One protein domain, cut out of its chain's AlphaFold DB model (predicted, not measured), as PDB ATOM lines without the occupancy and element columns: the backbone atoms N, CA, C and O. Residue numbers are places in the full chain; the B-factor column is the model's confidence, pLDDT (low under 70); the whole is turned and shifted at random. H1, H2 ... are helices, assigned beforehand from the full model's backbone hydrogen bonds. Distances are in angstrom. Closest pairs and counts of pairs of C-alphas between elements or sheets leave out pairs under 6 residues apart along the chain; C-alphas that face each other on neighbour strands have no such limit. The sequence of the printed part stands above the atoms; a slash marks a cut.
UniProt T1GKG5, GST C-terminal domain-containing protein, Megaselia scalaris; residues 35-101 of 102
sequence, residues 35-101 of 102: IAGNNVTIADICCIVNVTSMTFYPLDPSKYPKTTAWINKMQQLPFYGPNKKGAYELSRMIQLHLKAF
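AT A GLANCE: This is residues 35 to 101 of the 102 residues of the protein "GST C-terminal domain-containing protein" of Megaselia scalaris (UniProt T1GKG5). Three helices make a loose, open arrangement: the long H3 runs at a shallow tilt to H1 and meets it with residues 83 to 91 near the later part of H1, residues 49 to 53, while H2 stands crosswise to H1 near residues 44 to 48, apart from H3. The 67 printed residues hold H1, H2 and H3 in that order, all helix, with no named strand. The whole is only just loose, close to compact, with a radius of gyration of the C-alphas of 13.2 A and spans of 44 by 28 by 16 A.

HOW THE PARTS SIT: H3, residues 81 to 99, touches H1, residues 42 to 53, through residues 83 to 91 and 49 to 53 alone. Their closest C-alphas, of Ala 87 and Ser 53, are 5.0 A apart. They run the same way at a shallow tilt of 32 degrees, only just short of steep. H2, residues 65 to 74, and H1 only just touch, with 3 pairs of C-alphas within 8 A, H1 through residues 44 to 48 alone; the closest C-alphas, of Ile 71 and Ile 48, are 7.0 A apart. These two are about perpendicular, at 74 degrees. H2 and H3 are apart. In H2 and H3 every O i to N i+4 pair is within hydrogen-bond range; in H1, 6 of 8.

IN THESE COORDINATES: H3 is 27.2 A long and ends at C-alpha 99 (-21.487, 13.548, 29.809). H1, 17.2 A, begins at C-alpha 42 (2.291, -5.976, 14.010). H2 is 14.3 A long.

THE WHOLE: The elongated printed part has no cut. H1 to H2 is a long link of 11 residues. Residues 100 to 101 have pLDDT under 70.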
ATOM      1  N   ILE A  35      -2.756 -12.794  17.643       97.81
ATOM      2  CA  ILE A  35      -3.690 -12.715  16.504       97.81
ATOM      3  C   ILE A  35      -3.184 -13.495  15.283       97.81
ATOM      4  O   ILE A  35      -3.976 -14.079  14.550       97.81
ATOM      5  N   ALA A  36      -1.867 -13.520  15.066       96.81
ATOM      6  CA  ALA A  36      -1.236 -14.138  13.899       96.81
ATOM      7  C   ALA A  36      -0.230 -15.244  14.277       96.81
ATOM      8  O   ALA A  36       0.818 -15.384  13.647       96.81
ATOM      9  N   GLY A  37      -0.532 -16.026  15.317       96.62
ATOM     10  CA  GLY A  37       0.280 -17.168  15.748       96.62
ATOM     11  C   GLY A  37       0.749 -17.062  17.199       96.62
ATOM     12  O   GLY A  37       0.067 -16.502  18.048       96.62
ATOM     13  N   ASN A  38       1.912 -17.639  17.501       96.75
ATOM     14  CA  ASN A  38       2.395 -17.780  18.885       96.75
ATOM     15  C   ASN A  38       3.437 -16.732  19.293       96.75
ATOM     16  O   ASN A  38       3.999 -16.815  20.376       96.75
ATOM     17  N   ASN A  39       3.688 -15.737  18.442       97.19
ATOM     18  CA  ASN A  39       4.554 -14.606  18.750       97.19
ATOM     19  C   ASN A  39       3.801 -13.303  18.488       97.19
ATOM     20  O   ASN A  39       2.961 -13.251  17.591       97.19
ATOM     21  N   VAL A  40       4.144 -12.250  19.232       97.94
ATOM     22  CA  VAL A  40       3.623 -10.901  18.982       97.94
ATOM     23  C   VAL A  40       4.013 -10.459  17.577       97.94
ATOM     24  O   VAL A  40       5.181 -10.543  17.187       97.94
ATOM     25  N   THR A  41       3.048  -9.930  16.835       97.94
ATOM     26  CA  THR A  41       3.262  -9.349  15.509       97.94
ATOM     27  C   THR A  41       2.722  -7.922  15.437       97.94
ATOM     28  O   THR A  41       2.087  -7.413  16.362       97.94
ATOM     29  N   ILE A  42       2.927  -7.267  14.293       97.75
ATOM     30  CA  ILE A  42       2.291  -5.976  14.010       97.75
ATOM     31  C   ILE A  42       0.756  -6.053  14.025       97.75
ATOM     32  O   ILE A  42       0.119  -5.035  14.285       97.75
ATOM     33  N   ALA A  43       0.161  -7.234  13.795       97.94
ATOM     34  CA  ALA A  43      -1.287  -7.415  13.878       97.94
ATOM     35  C   ALA A  43      -1.780  -7.158  15.307       97.94
ATOM     36  O   ALA A  43      -2.725  -6.399  15.508       97.94
ATOM     37  N   ASP A  44      -1.077  -7.686  16.311       98.44
ATOM     38  CA  ASP A  44      -1.412  -7.474  17.719       98.44
ATOM     39  C   ASP A  44      -1.289  -6.006  18.119       98.44
ATOM     40  O   ASP A  44      -2.178  -5.462  18.773       98.44
ATOM     41  N   ILE A  45      -0.208  -5.349  17.691       97.81
ATOM     42  CA  ILE A  45       0.034  -3.929  17.970       97.81
ATOM     43  C   ILE A  45      -1.055  -3.063  17.318       97.81
ATOM     44  O   ILE A  45      -1.574  -2.148  17.952       97.81
ATOM     45  N   CYS A  46      -1.440  -3.362  16.076       96.62
ATOM     46  CA  CYS A  46      -2.496  -2.642  15.366       96.62
ATOM     47  C   CYS A  46      -3.873  -2.840  16.020       96.62
ATOM     48  O   CYS A  46      -4.651  -1.893  16.149       96.62
ATOM     49  N   CYS A  47      -4.188  -4.049  16.478       97.56
ATOM     50  CA  CYS A  47      -5.487  -4.332  17.075       97.56
ATOM     51  C   CYS A  47      -5.601  -3.816  18.516       97.56
ATOM     52  O   CYS A  47      -6.636  -3.254  18.873       97.56
ATOM     53  N   ILE A  48      -4.560  -3.944  19.348       97.81
ATOM     54  CA  ILE A  48      -4.660  -3.609  20.780       97.81
ATOM     55  C   ILE A  48      -4.938  -2.123  21.015       97.81
ATOM     56  O   ILE A  48      -5.697  -1.776  21.923       97.81
ATOM     57  N   VAL A  49      -4.381  -1.242  20.176       96.62
ATOM     58  CA  VAL A  49      -4.619   0.207  20.274       96.62
ATOM     59  C   VAL A  49      -6.090   0.544  20.031       96.62
ATOM     60  O   VAL A  49      -6.654   1.378  20.735       96.62
ATOM     61  N   ASN A  50      -6.743  -0.156  19.099       95.06
ATOM     62  CA  ASN A  50      -8.160   0.025  18.795       95.06
ATOM     63  C   ASN A  50      -9.038  -0.525  19.924       95.06
ATOM     64  O   ASN A  50      -9.875   0.202  20.453       95.06
ATOM     65  N   VAL A  51      -8.796  -1.766  20.356       96.50
ATOM     66  CA  VAL A  51      -9.581  -2.419  21.422       96.50
ATOM     67  C   VAL A  51      -9.534  -1.614  22.722       96.50
ATOM     68  O   VAL A  51     -10.561  -1.367  23.343       96.50
ATOM     69  N   THR A  52      -8.354  -1.138  23.120       95.62
ATOM     70  CA  THR A  52      -8.202  -0.376  24.373       95.62
ATOM     71  C   THR A  52      -8.697   1.067  24.298       95.62
ATOM     72  O   THR A  52      -8.902   1.691  25.338       95.62
ATOM     73  N   SER A  53      -8.951   1.580  23.092       94.12
ATOM     74  CA  SER A  53      -9.553   2.898  22.870       94.12
ATOM     75  C   SER A  53     -11.085   2.886  22.984       94.12
ATOM     76  O   SER A  53     -11.680   3.931  23.244       94.12
ATOM     77  N   MET A  54     -11.738   1.723  22.863       92.00
ATOM     78  CA  MET A  54     -13.202   1.561  22.944       92.00
ATOM     79  C   MET A  54     -13.729   1.522  24.391       92.00
ATOM     80  O   MET A  54     -14.573   0.708  24.753       92.00
ATOM     81  N   THR A  55     -13.256   2.422  25.255       87.69
ATOM     82  CA  THR A  55     -13.573   2.405  26.699       87.69
ATOM     83  C   THR A  55     -15.045   2.659  27.035       87.69
ATOM     84  O   THR A  55     -15.495   2.299  28.120       87.69
ATOM     85  N   PHE A  56     -15.800   3.273  26.122       86.81
ATOM     86  CA  PHE A  56     -17.241   3.509  26.262       86.81
ATOM     87  C   PHE A  56     -18.089   2.266  25.947       86.81
ATOM     88  O   PHE A  56     -19.277   2.253  26.260       86.81
ATOM     89  N   TYR A  57     -17.490   1.235  25.346       90.69
ATOM     90  CA  TYR A  57     -18.114  -0.054  25.064       90.69
ATOM     91  C   TYR A  57     -17.242  -1.173  25.662       90.69
ATOM     92  O   TYR A  57     -16.433  -1.794  24.959       90.69
ATOM     93  N   PRO A  58     -17.323  -1.372  26.992       89.75
ATOM     94  CA  PRO A  58     -16.422  -2.265  27.706       89.75
ATOM     95  C   PRO A  58     -16.593  -3.715  27.244       89.75
ATOM     96  O   PRO A  58     -17.707  -4.208  27.080       89.75
ATOM     97  N   LEU A  59     -15.464  -4.400  27.065       93.81
ATOM     98  CA  LEU A  59     -15.416  -5.831  26.775       93.81
ATOM     99  C   LEU A  59     -15.981  -6.618  27.971       93.81
ATOM    100  O   LEU A  59     -15.517  -6.417  29.092       93.81
ATOM    101  N   ASP A  60     -16.928  -7.532  27.736       96.00
ATOM    102  CA  ASP A  60     -17.368  -8.505  28.744       96.00
ATOM    103  C   ASP A  60     -16.362  -9.671  28.823       96.00
ATOM    104  O   ASP A  60     -16.289 -10.477  27.889       96.00
ATOM    105  N   PRO A  61     -15.606  -9.817  29.926       96.94
ATOM    106  CA  PRO A  61     -14.614 -10.879  30.052       96.94
ATOM    107  C   PRO A  61     -15.210 -12.290  30.051       96.94
ATOM    108  O   PRO A  61     -14.509 -13.245  29.721       96.94
ATOM    109  N   SER A  62     -16.487 -12.429  30.419       97.81
ATOM    110  CA  SER A  62     -17.187 -13.718  30.456       97.81
ATOM    111  C   SER A  62     -17.514 -14.205  29.048       97.81
ATOM    112  O   SER A  62     -17.419 -15.399  28.771       97.81
ATOM    113  N   LYS A  63     -17.867 -13.273  28.152       97.81
ATOM    114  CA  LYS A  63     -18.118 -13.552  26.733       97.81
ATOM    115  C   LYS A  63     -16.818 -13.676  25.930       97.81
ATOM    116  O   LYS A  63     -16.764 -14.483  25.007       97.81
ATOM    117  N   TYR A  64     -15.782 -12.917  26.297       98.12
ATOM    118  CA  TYR A  64     -14.529 -12.794  25.538       98.12
ATOM    119  C   TYR A  64     -13.272 -13.158  26.356       98.12
ATOM    120  O   TYR A  64     -12.381 -12.316  26.562       98.12
ATOM    121  N   PRO A  65     -13.168 -14.395  26.875       98.12
ATOM    122  CA  PRO A  65     -12.065 -14.787  27.745       98.12
ATOM    123  C   PRO A  65     -10.702 -14.803  27.036       98.12
ATOM    124  O   PRO A  65      -9.691 -14.463  27.663       98.12
ATOM    125  N   LYS A  66     -10.624 -15.169  25.746       98.38
ATOM    126  CA  LYS A  66      -9.351 -15.196  24.998       98.38
ATOM    127  C   LYS A  66      -8.869 -13.789  24.698       98.38
ATOM    128  O   LYS A  66      -7.706 -13.483  24.956       98.38
ATOM    129  N   THR A  67      -9.771 -12.921  24.254       98.38
ATOM    130  CA  THR A  67      -9.490 -11.500  24.031       98.38
ATOM    131  C   THR A  67      -9.029 -10.832  25.320       98.38
ATOM    132  O   THR A  67      -8.024 -10.126  25.322       98.38
ATOM    133  N   THR A  68      -9.683 -11.120  26.448       98.06
ATOM    134  CA  THR A  68      -9.271 -10.604  27.763       98.06
ATOM    135  C   THR A  68      -7.860 -11.060  28.135       98.06
ATOM    136  O   THR A  68      -7.025 -10.252  28.548       98.06
ATOM    137  N   ALA A  69      -7.558 -12.349  27.963       98.19
ATOM    138  CA  ALA A  69      -6.226 -12.884  28.238       98.19
ATOM    139  C   ALA A  69      -5.154 -12.262  27.327       98.19
ATOM    140  O   ALA A  69      -4.062 -11.939  27.797       98.19
ATOM    141  N   TRP A  70      -5.465 -12.055  26.048       98.56
ATOM    142  CA  TRP A  70      -4.585 -11.391  25.088       98.56
ATOM    143  C   TRP A  70      -4.331  -9.924  25.458       98.56
ATOM    144  O   TRP A  70      -3.173  -9.515  25.511       98.56
ATOM    145  N   ILE A  71      -5.363  -9.154  25.832       98.06
ATOM    146  CA  ILE A  71      -5.201  -7.775  26.331       98.06
ATOM    147  C   ILE A  71      -4.227  -7.754  27.515       98.06
ATOM    148  O   ILE A  71      -3.289  -6.956  27.523       98.06
ATOM    149  N   ASN A  72      -4.405  -8.650  28.489       97.88
ATOM    150  CA  ASN A  72      -3.539  -8.720  29.668       97.88
ATOM    151  C   ASN A  72      -2.075  -9.005  29.309       97.88
ATOM    152  O   ASN A  72      -1.179  -8.435  29.930       97.88
ATOM    153  N   LYS A  73      -1.817  -9.843  28.300       97.94
ATOM    154  CA  LYS A  73      -0.459 -10.101  27.793       97.94
ATOM    155  C   LYS A  73       0.122  -8.878  27.096       97.94
ATOM    156  O   LYS A  73       1.241  -8.475  27.404       97.94
ATOM    157  N   MET A  74      -0.648  -8.241  26.214       98.31
ATOM    158  CA  MET A  74      -0.206  -7.043  25.494       98.31
ATOM    159  C   MET A  74       0.146  -5.896  26.450       98.31
ATOM    160  O   MET A  74       1.118  -5.180  26.216       98.31
ATOM    161  N   GLN A  75      -0.587  -5.757  27.559       97.56
ATOM    162  CA  GLN A  75      -0.324  -4.749  28.590       97.56
ATOM    163  C   GLN A  75       1.006  -4.936  29.336       97.56
ATOM    164  O   GLN A  75       1.507  -3.974  29.921       97.56
ATOM    165  N   GLN A  76       1.575  -6.143  29.324       97.69
ATOM    166  CA  GLN A  76       2.850  -6.459  29.979       97.69
ATOM    167  C   GLN A  76       4.066  -6.191  29.084       97.69
ATOM    168  O   GLN A  76       5.199  -6.237  29.562       97.69
ATOM    169  N   LEU A  77       3.862  -5.903  27.794       97.06
ATOM    170  CA  LEU A  77       4.964  -5.644  26.873       97.06
ATOM    171  C   LEU A  77       5.707  -4.353  27.256       97.06
ATOM    172  O   LEU A  77       5.070  -3.346  27.586       97.06
ATOM    173  N   PRO A  78       7.050  -4.324  27.149       97.12
ATOM    174  CA  PRO A  78       7.865  -3.204  27.631       97.12
ATOM    175  C   PRO A  78       7.545  -1.873  26.933       97.12
ATOM    176  O   PRO A  78       7.755  -0.803  27.497       97.12
ATOM    177  N   PHE A  79       6.996  -1.929  25.719       93.75
ATOM    178  CA  PHE A  79       6.632  -0.765  24.913       93.75
ATOM    179  C   PHE A  79       5.139  -0.396  24.982       93.75
ATOM    180  O   PHE A  79       4.692   0.459  24.223       93.75
ATOM    181  N   TYR A  80       4.343  -0.997  25.874       97.50
ATOM    182  CA  TYR A  80       2.899  -0.722  25.956       97.50
ATOM    183  C   TYR A  80       2.557   0.649  26.578       97.50
ATOM    184  O   TYR A  80       1.466   1.188  26.371       97.50
ATOM    185  N   GLY A  81       3.488   1.242  27.333       97.81
ATOM    186  CA  GLY A  81       3.286   2.488  28.085       97.81
ATOM    187  C   GLY A  81       2.650   3.643  27.289       97.81
ATOM    188  O   GLY A  81       1.658   4.209  27.759       97.81
ATOM    189  N   PRO A  82       3.150   3.983  26.083       97.31
ATOM    190  CA  PRO A  82       2.552   5.014  25.238       97.31
ATOM    191  C   PRO A  82       1.082   4.752  24.888       97.31
ATOM    192  O   PRO A  82       0.273   5.676  24.983       97.31
ATOM    193  N   ASN A  83       0.711   3.505  24.564       97.69
ATOM    194  CA  ASN A  83      -0.684   3.155  24.284       97.69
ATOM    195  C   ASN A  83      -1.564   3.341  25.525       97.69
ATOM    196  O   ASN A  83      -2.607   3.984  25.447       97.69
ATOM    197  N   LYS A  84      -1.118   2.854  26.693       96.75
ATOM    198  CA  LYS A  84      -1.859   3.015  27.957       96.75
ATOM    199  C   LYS A  84      -2.177   4.483  28.247       96.75
ATOM    200  O   LYS A  84      -3.306   4.806  28.611       96.75
ATOM    201  N   LYS A  85      -1.187   5.365  28.080       97.69
ATOM    202  CA  LYS A  85      -1.361   6.811  28.272       97.69
ATOM    203  C   LYS A  85      -2.350   7.389  27.257       97.69
ATOM    204  O   LYS A  85      -3.272   8.091  27.654       97.69
ATOM    205  N   GLY A  86      -2.183   7.079  25.970       96.38
ATOM    206  CA  GLY A  86      -3.056   7.583  24.905       96.38
ATOM    207  C   GLY A  86      -4.515   7.153  25.069       96.38
ATOM    208  O   GLY A  86      -5.409   7.995  25.020       96.38
ATOM    209  N   ALA A  87      -4.753   5.870  25.349       95.69
ATOM    210  CA  ALA A  87      -6.088   5.327  25.586       95.69
ATOM    211  C   ALA A  87      -6.774   5.985  26.796       95.69
ATOM    212  O   ALA A  87      -7.966   6.286  26.747       95.69
ATOM    213  N   TYR A  88      -6.024   6.267  27.868       95.44
ATOM    214  CA  TYR A  88      -6.548   6.984  29.032       95.44
ATOM    215  C   TYR A  88      -6.990   8.416  28.689       95.44
ATOM    216  O   TYR A  88      -8.117   8.800  29.006       95.44
ATOM    217  N   GLU A  89      -6.143   9.190  28.005       96.12
ATOM    218  CA  GLU A  89      -6.487  10.565  27.615       96.12
ATOM    219  C   GLU A  89      -7.669  10.595  26.637       96.12
ATOM    220  O   GLU A  89      -8.585  11.404  26.795       96.12
ATOM    221  N   LEU A  90      -7.710   9.671  25.672       94.19
ATOM    222  CA  LEU A  90      -8.834   9.539  24.747       94.19
ATOM    223  C   LEU A  90     -10.136   9.205  25.481       94.19
ATOM    224  O   LEU A  90     -11.151   9.865  25.260       94.19
ATOM    225  N   SER A  91     -10.098   8.243  26.405       91.94
ATOM    226  CA  SER A  91     -11.244   7.874  27.241       91.94
ATOM    227  C   SER A  91     -11.782   9.072  28.020       91.94
ATOM    228  O   SER A  91     -12.989   9.307  28.050       91.94
ATOM    229  N   ARG A  92     -10.892   9.890  28.595       93.75
ATOM    230  CA  ARG A  92     -11.277  11.121  29.293       93.75
ATOM    231  C   ARG A  92     -11.978  12.106  28.356       93.75
ATOM    232  O   ARG A  92     -13.019  12.643  28.730       93.75
ATOM    233  N   MET A  93     -11.446  12.329  27.154       91.19
ATOM    234  CA  MET A  93     -12.064  13.223  26.164       91.19
ATOM    235  C   MET A  93     -13.451  12.731  25.736       91.19
ATOM    236  O   MET A  93     -14.399  13.516  25.731       91.19
ATOM    237  N   ILE A  94     -13.589  11.433  25.449       88.75
ATOM    238  CA  ILE A  94     -14.870  10.817  25.079       88.75
ATOM    239  C   ILE A  94     -15.874  10.954  26.225       88.75
ATOM    240  O   ILE A  94     -16.989  11.413  26.005       88.75
ATOM    241  N   GLN A  95     -15.492  10.623  27.460       86.25
ATOM    242  CA  GLN A  95     -16.394  10.723  28.611       86.25
ATOM    243  C   GLN A  95     -16.861  12.156  28.871       86.25
ATOM    244  O   GLN A  95     -18.034  12.355  29.177       86.25
ATOM    245  N   LEU A  96     -15.977  13.151  28.741       86.56
ATOM    246  CA  LEU A  96     -16.360  14.561  28.844       86.56
ATOM    247  C   LEU A  96     -17.381  14.931  27.763       86.56
ATOM    248  O   LEU A  96     -18.373  15.591  28.061       86.56
ATOM    249  N   HIS A  97     -17.167  14.461  26.535       81.81
ATOM    250  CA  HIS A  97     -18.063  14.727  25.415       81.81
ATOM    251  C   HIS A  97     -19.338  13.881  25.424       81.81
ATOM    252  O   HIS A  97     -20.271  14.239  24.737       81.81
ATOM    253  N   LEU A  98     -19.424  12.775  26.165       76.31
ATOM    254  CA  LEU A  98     -20.682  12.040  26.342       76.31
ATOM    255  C   LEU A  98     -21.495  12.623  27.503       76.31
ATOM    256  O   LEU A  98     -22.690  12.853  27.352       76.31
ATOM    257  N   LYS A  99     -20.841  12.945  28.629       70.25
ATOM    258  CA  LYS A  99     -21.487  13.548  29.809       70.25
ATOM    259  C   LYS A  99     -22.019  14.955  29.556       70.25
ATOM    260  O   LYS A  99     -22.997  15.345  30.171       70.25
ATOM    261  N   ALA A 100     -21.400  15.721  28.658       59.66
ATOM    262  CA  ALA A 100     -21.895  17.045  28.279       59.66
ATOM    263  C   ALA A 100     -23.254  17.010  27.543       59.66
ATOM    264  O   ALA A 100     -23.842  18.066  27.315       59.66
ATOM    265  N   PHE A 101     -23.751  15.824  27.168       52.31
ATOM    266  CA  PHE A 101     -24.990  15.638  26.405       52.31
ATOM    267  C   PHE A 101     -25.951  14.608  27.030       52.31
ATOM    268  O   PHE A 101     -26.938  14.241  26.389       52.31
TER     269      PHE A 101